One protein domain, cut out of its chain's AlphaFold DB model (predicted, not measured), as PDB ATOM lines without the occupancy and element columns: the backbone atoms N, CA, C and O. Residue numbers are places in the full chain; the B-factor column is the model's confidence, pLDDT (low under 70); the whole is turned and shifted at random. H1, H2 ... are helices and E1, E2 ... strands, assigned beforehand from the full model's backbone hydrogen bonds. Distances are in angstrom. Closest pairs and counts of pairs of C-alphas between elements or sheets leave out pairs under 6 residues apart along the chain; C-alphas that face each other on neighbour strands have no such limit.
ATOM      1  N   GLU A  99     340.975 378.012 293.225       91.88
ATOM      2  CA  GLU A  99     341.340 376.653 292.826       91.88
ATOM      3  C   GLU A  99     342.611 376.175 293.545       91.88
ATOM      4  O   GLU A  99     342.640 375.046 294.043       91.88
ATOM      5  N   ASP A 100     343.624 377.040 293.679       91.88
ATOM      6  CA  ASP A 100     344.834 376.745 294.457       91.88
ATOM      7  C   ASP A 100     344.488 376.459 295.920       91.88
ATOM      8  O   ASP A 100     344.955 375.475 296.491       91.88
ATOM      9  N   MET A 101     343.640 377.289 296.535       89.94
ATOM     10  CA  MET A 101     343.216 377.102 297.924       89.94
ATOM     11  C   MET A 101     342.458 375.787 298.120       89.94
ATOM     12  O   MET A 101     342.668 375.102 299.124       89.94
ATOM     13  N   PHE A 102     341.592 375.429 297.169       89.56
ATOM     14  CA  PHE A 102     340.826 374.186 297.204       89.56
ATOM     15  C   PHE A 102     341.729 372.950 297.082       89.56
ATOM     16  O   PHE A 102     341.534 371.974 297.809       89.56
ATOM     17  N   ARG A 103     342.735 372.998 296.201       91.19
ATOM     18  CA  ARG A 103     343.663 371.884 295.943       91.19
ATOM     19  C   ARG A 103     344.847 371.813 296.905       91.19
ATOM     20  O   ARG A 103     345.514 370.783 296.954       91.19
ATOM     21  N   ALA A 104     345.127 372.873 297.657       94.69
ATOM     22  CA  ALA A 104     346.301 372.931 298.517       94.69
ATOM     23  C   ALA A 104     346.264 371.829 299.597       94.69
ATOM     24  O   ALA A 104     345.330 371.797 300.421       94.69
ATOM     25  N   PRO A 105     347.284 370.953 299.676       96.19
ATOM     26  CA  PRO A 105     347.395 369.972 300.745       96.19
ATOM     27  C   PRO A 105     347.570 370.656 302.103       96.19
ATOM     28  O   PRO A 105     348.043 371.791 302.192       96.19
ATOM     29  N   ILE A 106     347.241 369.942 303.180       97.44
ATOM     30  CA  ILE A 106     347.584 370.374 304.539       97.44
ATOM     31  C   ILE A 106     348.906 369.722 304.936       97.44
ATOM     32  O   ILE A 106     349.004 368.496 304.992       97.44
ATOM     33  N   VAL A 107     349.904 370.541 305.254       97.44
ATOM     34  CA  VAL A 107     351.185 370.109 305.814       97.44
ATOM     35  C   VAL A 107     351.100 370.226 307.329       97.44
ATOM     36  O   VAL A 107     351.016 371.327 307.875       97.44
ATOM     37  N   THR A 108     351.083 369.097 308.031       96.25
ATOM     38  CA  THR A 108     351.069 369.073 309.494       96.25
ATOM     39  C   THR A 108     351.715 367.792 310.034       96.25
ATOM     40  O   THR A 108     351.487 366.724 309.499       96.25
ATOM     41  N   PRO A 109     352.515 367.841 311.102       95.12
ATOM     42  CA  PRO A 109     353.167 369.049 311.551       95.12
ATOM     43  C   PRO A 109     354.113 369.600 310.472       95.12
ATOM     44  O   PRO A 109     354.747 368.828 309.752       95.12
ATOM     45  N   TYR A 110     354.198 370.923 310.361       94.88
ATOM     46  CA  TYR A 110     355.105 371.587 309.425       94.88
ATOM     47  C   TYR A 110     356.302 372.209 310.142       94.88
ATOM     48  O   TYR A 110     356.235 372.578 311.321       94.88
ATOM     49  N   ARG A 111     357.385 372.385 309.389       93.50
ATOM     50  CA  ARG A 111     358.566 373.142 309.784       93.50
ATOM     51  C   ARG A 111     359.087 373.938 308.591       93.50
ATOM     52  O   ARG A 111     359.028 373.492 307.447       93.50
ATOM     53  N   VAL A 112     359.592 375.130 308.888       94.69
ATOM     54  CA  VAL A 112     360.338 375.963 307.944       94.69
ATOM     55  C   VAL A 112     361.794 375.946 308.374       94.69
ATOM     56  O   VAL A 112     362.089 376.094 309.562       94.69
ATOM     57  N   GLU A 113     362.695 375.737 307.426       93.94
ATOM     58  CA  GLU A 113     364.123 375.636 307.694       93.94
ATOM     59  C   GLU A 113     364.920 376.404 306.647       93.94
ATOM     60  O   GLU A 113     364.675 376.274 305.449       93.94
ATOM     61  N   LEU A 114     365.888 377.192 307.115       95.19
ATOM     62  CA  LEU A 114     366.970 377.668 306.270       95.19
ATOM     63  C   LEU A 114     367.950 376.508 306.088       95.19
ATOM     64  O   LEU A 114     368.550 376.042 307.061       95.19
ATOM     65  N   TRP A 115     368.075 376.025 304.861       94.19
ATOM     66  CA  TRP A 115     368.809 374.815 304.521       94.19
ATOM     67  C   TRP A 115     369.860 375.086 303.445       94.19
ATOM     68  O   TRP A 115     369.711 375.983 302.623       94.19
ATOM     69  N   GLN A 116     370.929 374.294 303.451       93.31
ATOM     70  CA  GLN A 116     372.044 374.406 302.521       93.31
ATOM     71  C   GLN A 116     372.612 373.012 302.247       93.31
ATOM     72  O   GLN A 116     372.733 372.201 303.167       93.31
ATOM     73  N   SER A 117     372.977 372.733 300.993       86.81
ATOM     74  CA  SER A 117     373.655 371.491 300.615       86.81
ATOM     75  C   SER A 117     374.915 371.766 299.815       86.81
ATOM     76  O   SER A 117     374.877 372.350 298.733       86.81
ATOM     77  N   GLY A 118     376.046 371.291 300.339       81.56
ATOM     78  CA  GLY A 118     377.320 371.282 299.628       81.56
ATOM     79  C   GLY A 118     377.756 372.678 299.189       81.56
ATOM     80  O   GLY A 118     378.191 373.474 300.018       81.56
ATOM     81  N   SER A 119     377.658 372.949 297.888       80.94
ATOM     82  CA  SER A 119     378.090 374.189 297.235       80.94
ATOM     83  C   SER A 119     376.945 375.108 296.796       80.94
ATOM     84  O   SER A 119     377.214 376.148 296.197       80.94
ATOM     85  N   THR A 120     375.681 374.760 297.054       85.62
ATOM     86  CA  THR A 120     374.565 375.641 296.687       85.62
ATOM     87  C   THR A 120     374.364 376.725 297.744       85.62
ATOM     88  O   THR A 120     374.604 376.464 298.930       85.62
ATOM     89  N   PRO A 121     373.898 377.924 297.346       86.12
ATOM     90  CA  PRO A 121     373.433 378.928 298.292       86.12
ATOM     91  C   PRO A 121     372.347 378.371 299.214       86.12
ATOM     92  O   PRO A 121     371.628 377.432 298.852       86.12
ATOM     93  N   ALA A 122     372.233 378.964 300.399       92.75
ATOM     94  CA  ALA A 122     371.170 378.632 301.327       92.75
ATOM     95  C   ALA A 122     369.795 378.987 300.742       92.75
ATOM     96  O   ALA A 122     369.622 379.994 300.054       92.75
ATOM     97  N   GLU A 123     368.798 378.173 301.056       95.00
ATOM     98  CA  GLU A 123     367.419 378.395 300.659       95.00
ATOM     99  C   GLU A 123     366.465 378.025 301.787       95.00
ATOM    100  O   GLU A 123     366.740 377.169 302.629       95.00
ATOM    101  N   TRP A 124     365.314 378.682 301.794       96.50
ATOM    102  CA  TRP A 124     364.241 378.316 302.697       96.50
ATOM    103  C   TRP A 124     363.494 377.115 302.147       96.50
ATOM    104  O   TRP A 124     363.148 377.084 300.966       96.50
ATOM    105  N   ARG A 125     363.209 376.148 303.013       96.75
ATOM    106  CA  ARG A 125     362.400 374.977 302.687       96.75
ATOM    107  C   ARG A 125     361.253 374.810 303.667       96.75
ATOM    108  O   ARG A 125     361.391 375.097 304.858       96.75
ATOM    109  N   VAL A 126     360.134 374.311 303.154       96.38
ATOM    110  CA  VAL A 126     359.022 373.788 303.953       96.38
ATOM    111  C   VAL A 126     359.111 372.276 303.943       96.38
ATOM    112  O   VAL A 126     359.314 371.662 302.894       96.38
ATOM    113  N   HIS A 127     358.933 371.676 305.111       95.75
ATOM    114  CA  HIS A 127     358.813 370.236 305.228       95.75
ATOM    115  C   HIS A 127     357.810 369.827 306.298       95.75
ATOM    116  O   HIS A 127     357.484 370.597 307.201       95.75
ATOM    117  N   GLY A 128     357.316 368.601 306.184       95.94
ATOM    118  CA  GLY A 128     356.328 368.046 307.100       95.94
ATOM    119  C   GLY A 128     355.592 366.861 306.495       95.94
ATOM    120  O   GLY A 128     355.888 366.441 305.372       95.94
ATOM    121  N   SER A 129     354.631 366.326 307.244       97.31
ATOM    122  CA  SER A 129     353.718 365.307 306.719       97.31
ATOM    123  C   SER A 129     352.582 365.972 305.951       97.31
ATOM    124  O   SER A 129     352.053 366.997 306.380       97.31
ATOM    125  N   VAL A 130     352.211 365.387 304.822       97.00
ATOM    126  CA  VAL A 130     351.185 365.903 303.916       97.00
ATOM    127  C   VAL A 130     349.913 365.078 304.060       97.00
ATOM    128  O   VAL A 130     349.944 363.851 303.998       97.00
ATOM    129  N   TYR A 131     348.781 365.760 304.212       93.50
ATOM    130  CA  TYR A 131     347.449 365.163 304.204       93.50
ATOM    131  C   TYR A 131     346.708 365.588 302.940       93.50
ATOM    132  O   TYR A 131     346.008 366.603 302.925       93.50
ATOM    133  N   HIS A 132     346.892 364.818 301.868       93.00
ATOM    134  CA  HIS A 132     346.169 364.963 300.608       93.00
ATOM    135  C   HIS A 132     346.272 363.662 299.802       93.00
ATOM    136  O   HIS A 132     347.288 362.979 299.871       93.00
ATOM    137  N   ARG A 133     345.222 363.303 299.051       90.94
ATOM    138  CA  ARG A 133     345.177 362.036 298.299       90.94
ATOM    139  C   ARG A 133     346.193 361.993 297.155       90.94
ATOM    140  O   ARG A 133     346.793 360.954 296.919       90.94
ATOM    141  N   ASP A 134     346.345 363.114 296.460       90.62
ATOM    142  CA  ASP A 134     347.131 363.201 295.222       90.62
ATOM    143  C   ASP A 134     348.566 363.714 295.436       90.62
ATOM    144  O   ASP A 134     349.214 364.137 294.485       90.62
ATOM    145  N   TRP A 135     349.046 363.745 296.683       91.88
ATOM    146  CA  TRP A 135     350.393 364.210 297.020       91.88
ATOM    147  C   TRP A 135     351.180 363.120 297.736       91.88
ATOM    148  O   TRP A 135     350.612 362.282 298.439       91.88
ATOM    149  N   GLU A 136     352.502 363.185 297.611       93.88
ATOM    150  CA  GLU A 136     353.408 362.389 298.433       93.88
ATOM    151  C   GLU A 136     353.164 362.667 299.928       93.88
ATOM    152  O   GLU A 136     352.933 363.816 300.309       93.88
ATOM    153  N   PRO A 137     353.259 361.655 300.812       94.56
ATOM    154  CA  PRO A 137     352.913 361.785 302.232       94.56
ATOM    155  C   PRO A 137     353.877 362.684 303.020       94.56
ATOM    156  O   PRO A 137     353.661 362.949 304.207       94.56
ATOM    157  N   ARG A 138     354.962 363.145 302.391       96.06
ATOM    158  CA  ARG A 138     355.929 364.090 302.945       96.06
ATOM    159  C   ARG A 138     356.309 365.119 301.899       96.06
ATOM    160  O   ARG A 138     356.464 364.787 300.731       96.06
ATOM    161  N   ILE A 139     356.537 366.338 302.366       95.81
ATOM    162  CA  ILE A 139     357.025 367.444 301.548       95.81
ATOM    163  C   ILE A 139     358.431 367.848 301.997       95.81
ATOM    164  O   ILE A 139     358.742 367.810 303.192       95.81
ATOM    165  N   TRP A 140     359.281 368.211 301.040       95.69
ATOM    166  CA  TRP A 140     360.612 368.777 301.265       95.69
ATOM    167  C   TRP A 140     360.942 369.723 300.108       95.69
ATOM    168  O   TRP A 140     361.703 369.395 299.196       95.69
ATOM    169  N   SER A 141     360.343 370.906 300.155       96.12
ATOM    170  CA  SER A 141     360.178 371.751 298.967       96.12
ATOM    171  C   SER A 141     360.697 373.149 299.233       96.12
ATOM    172  O   SER A 141     360.657 373.640 300.370       96.12
ATOM    173  N   ARG A 142     361.222 373.798 298.195       96.50
ATOM    174  CA  ARG A 142     361.743 375.156 298.303       96.50
ATOM    175  C   ARG A 142     360.587 376.111 298.554       96.50
ATOM    176  O   ARG A 142     359.599 376.124 297.833       96.50
ATOM    177  N   LEU A 143     360.724 376.948 299.570       97.25
ATOM    178  CA  LEU A 143     359.770 377.999 299.884       97.25
ATOM    179  C   LEU A 143     359.993 379.181 298.931       97.25
ATOM    180  O   LEU A 143     361.099 379.709 298.838       97.25
ATOM    181  N   LEU A 144     358.938 379.614 298.247       97.19
ATOM    182  CA  LEU A 144     358.958 380.762 297.337       97.19
ATOM    183  C   LEU A 144     358.262 381.985 297.937       97.19
ATOM    184  O   LEU A 144     358.647 383.120 297.657       97.19
ATOM    185  N   PHE A 145     357.248 381.766 298.770       96.56
ATOM    186  CA  PHE A 145     356.558 382.818 299.511       96.56
ATOM    187  C   PHE A 145     355.878 382.240 300.754       96.56
ATOM    188  O   PHE A 145     355.343 381.133 300.710       96.56
ATOM    189  N   LEU A 146     355.886 382.992 301.857       95.44
ATOM    190  CA  LEU A 146     355.256 382.595 303.115       95.44
ATOM    191  C   LEU A 146     354.180 383.600 303.522       95.44
ATOM    192  O   LEU A 146     354.482 384.677 304.035       95.44
ATOM    193  N   ASN A 147     352.918 383.205 303.382       92.19
ATOM    194  CA  ASN A 147     351.789 383.963 303.896       92.19
ATOM    195  C   ASN A 147     351.508 383.556 305.350       92.19
ATOM    196  O   ASN A 147     350.755 382.620 305.628       92.19
ATOM    197  N   ARG A 148     352.125 384.275 306.294       88.69
ATOM    198  CA  ARG A 148     351.949 384.019 307.736       88.69
ATOM    199  C   ARG A 148     350.518 384.264 308.214       88.69
ATOM    200  O   ARG A 148     350.076 383.586 309.133       88.69
ATOM    201  N   GLN A 149     349.809 385.216 307.607       86.44
ATOM    202  CA  GLN A 149     348.459 385.602 308.020       86.44
ATOM    203  C   GLN A 149     347.429 384.521 307.682       86.44
ATOM    204  O   GLN A 149     346.527 384.267 308.474       86.44
ATOM    205  N   TRP A 150     347.564 383.880 306.521       85.25
ATOM    206  CA  TRP A 150     346.630 382.846 306.061       85.25
ATOM    207  C   TRP A 150     347.111 381.424 306.344       85.25
ATOM    208  O   TRP A 150     346.427 380.466 305.995       85.25
ATOM    209  N   GLY A 151     348.285 381.273 306.966       92.81
ATOM    210  CA  GLY A 151     348.878 379.962 307.212       92.81
ATOM    211  C   GLY A 151     349.105 379.202 305.907       92.81
ATOM    212  O   GLY A 151     348.785 378.022 305.821       92.81
ATOM    213  N   MET A 152     349.614 379.873 304.873       95.44
ATOM    214  CA  MET A 152     349.885 379.261 303.571       95.44
ATOM    215  C   MET A 152     351.311 379.538 303.118       95.44
ATOM    216  O   MET A 152     351.907 380.566 303.444       95.44
ATOM    217  N   ALA A 153     351.853 378.621 302.331       97.00
ATOM    218  CA  ALA A 153     353.137 378.780 301.674       97.00
ATOM    219  C   ALA A 153     353.002 378.436 300.194       97.00
ATOM    220  O   ALA A 153     352.328 377.472 299.839       97.00
ATOM    221  N   LEU A 154     353.666 379.215 299.348       97.25
ATOM    222  CA  LEU A 154     353.926 378.827 297.970       97.25
ATOM    223  C   LEU A 154     355.289 378.145 297.931       97.25
ATOM    224  O   LEU A 154     356.285 378.736 298.367       97.25
ATOM    225  N   THR A 155     355.330 376.925 297.414       96.62
ATOM    226  CA  THR A 155     356.558 376.169 297.161       96.62
ATOM    227  C   THR A 155     356.784 375.987 295.661       96.62
ATOM    228  O   THR A 155     355.963 376.399 294.842       96.62
ATOM    229  N   ASP A 156     357.909 375.383 295.288       95.69
ATOM    230  CA  ASP A 156     358.172 374.905 293.926       95.69
ATOM    231  C   ASP A 156     357.230 373.773 293.471       95.69
ATOM    232  O   ASP A 156     357.058 373.591 292.269       95.69
ATOM    233  N   ASP A 157     356.552 373.102 294.406       93.69
ATOM    234  CA  ASP A 157     355.519 372.091 294.129       93.69
ATOM    235  C   ASP A 157     354.083 372.658 294.146       93.69
ATOM    236  O   ASP A 157     353.121 371.942 293.869       93.69
ATOM    237  N   GLY A 158     353.915 373.946 294.468       94.19
ATOM    238  CA  GLY A 158     352.624 374.637 294.491       94.19
ATOM    239  C   GLY A 158     352.225 375.184 295.863       94.19
ATOM    240  O   GLY A 158     353.032 375.317 296.783       94.19
ATOM    241  N   TRP A 159     350.959 375.578 295.996       96.50
ATOM    242  CA  TRP A 159     350.433 376.122 297.247       96.50
ATOM    243  C   TRP A 159     350.162 375.027 298.273       96.50
ATOM    244  O   TRP A 159     349.532 374.022 297.962       96.50
ATOM    245  N   VAL A 160     350.558 375.265 299.523       97.19
ATOM    246  CA  VAL A 160     350.288 374.379 300.659       97.19
ATOM    247  C   VAL A 160     349.695 375.148 301.837       97.19
ATOM    248  O   VAL A 160     350.042 376.305 302.089       97.19
ATOM    249  N   ARG A 161     348.812 374.490 302.592       96.88
ATOM    250  CA  ARG A 161     348.275 374.982 303.868       96.88
ATOM    251  C   ARG A 161     349.147 374.482 305.012       96.88
ATOM    252  O   ARG A 161     349.443 373.295 305.106       96.88
ATOM    253  N   LEU A 162     349.546 375.381 305.896       96.25
ATOM    254  CA  LEU A 162     350.389 375.105 307.052       96.25
ATOM    255  C   LEU A 162     349.492 374.835 308.264       96.25
ATOM    256  O   LEU A 162     348.792 375.726 308.737       96.25
ATOM    257  N   GLY A 163     349.491 373.591 308.743       94.75
ATOM    258  CA  GLY A 163     348.713 373.175 309.909       94.75
ATOM    259  C   GLY A 163     349.433 373.465 311.225       94.75
ATOM    260  O   GLY A 163     349.850 374.587 311.496       94.75
TER     261      GLY A 163
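AT A GLANCE: This is residues 99 to 163 of the 166 residues of an uncharacterized protein of Agrobacterium genomosp. 2 str. CFBP 5494 (UniProt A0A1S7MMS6). This is a small closed barrel of five strands, three of which, E1, E2 and E3, bend sharply, with the short helix H1 outside it. The hairpin of E1 and E2 reaches away from the ring, so that the link at residues 116 to 122 lies at one end of the longest axis and H1 near the other. The printed part has 65 residues, with one named helix and five named strands in the order H1 E1 E2 E3 E4 E5; the barrel is mixed and the class is mostly strand. The whole is compact, with a radius of gyration of the C-alphas of 11.6 A and spans of 37 by 25 by 19 A.

IN THESE COORDINATES: H1, residues 99 to 103, begins with C-alpha 99 at (341.340, 376.653, 292.826). E1, residues 106 to 115, is 21.7 A long and bends by 82 degrees at residue 109. E2, residues 123 to 131, is 24.2 A long and bends by 51 degrees at residue 128; its C-alpha 123 is at (367.419, 378.395, 300.659). E3, residues 138 to 147, is 20.3 A long and bends by 94 degrees at residue 144. E4, residues 152 to 155, is 9.8 A long. E5, residues 158 to 162, is 12.8 A long and ends with C-alpha 162 at (350.389, 375.105, 307.052).

HOW THE PARTS SIT: H1 is on the barrel, outside it, at a height over the sheet of 7.7 A. It is over none of the strands, but only just, with 2 of its 5 C-alphas falling on E5; the closest C-alphas of H1 and E5 are those of Asp 100 and Trp 159, 6.3 A apart. In H1 every O i to N i+4 pair is within hydrogen-bond range. E1 to E5 form a meander, each strand the antiparallel neighbour of the one before, in four hairpins. Between E1 and E2, N 113 and O 125 are 3.0 A apart, within hydrogen-bond range. E3 pairs in a staggered way, with E2 over residues 138 to 142 and with E4 over residues 143 to 147. N 141 and O 126 are 3.0 A apart, and N 147 and O 152 are 2.8 A apart. Between E4 and E5, N 160 and O 153 are 2.8 A apart. E5 and E1 are parallel and close the ring, with N 107 and O 161 2.8 A apart. E1 and E4 are apart.

THE WHOLE: The two C-alphas farthest apart, those of Phe 102 and Ser 119, are 37.3 A apart. The printed part has no cut and no long link. Its mean pLDDT is 93.7, and no printed residue is under 70.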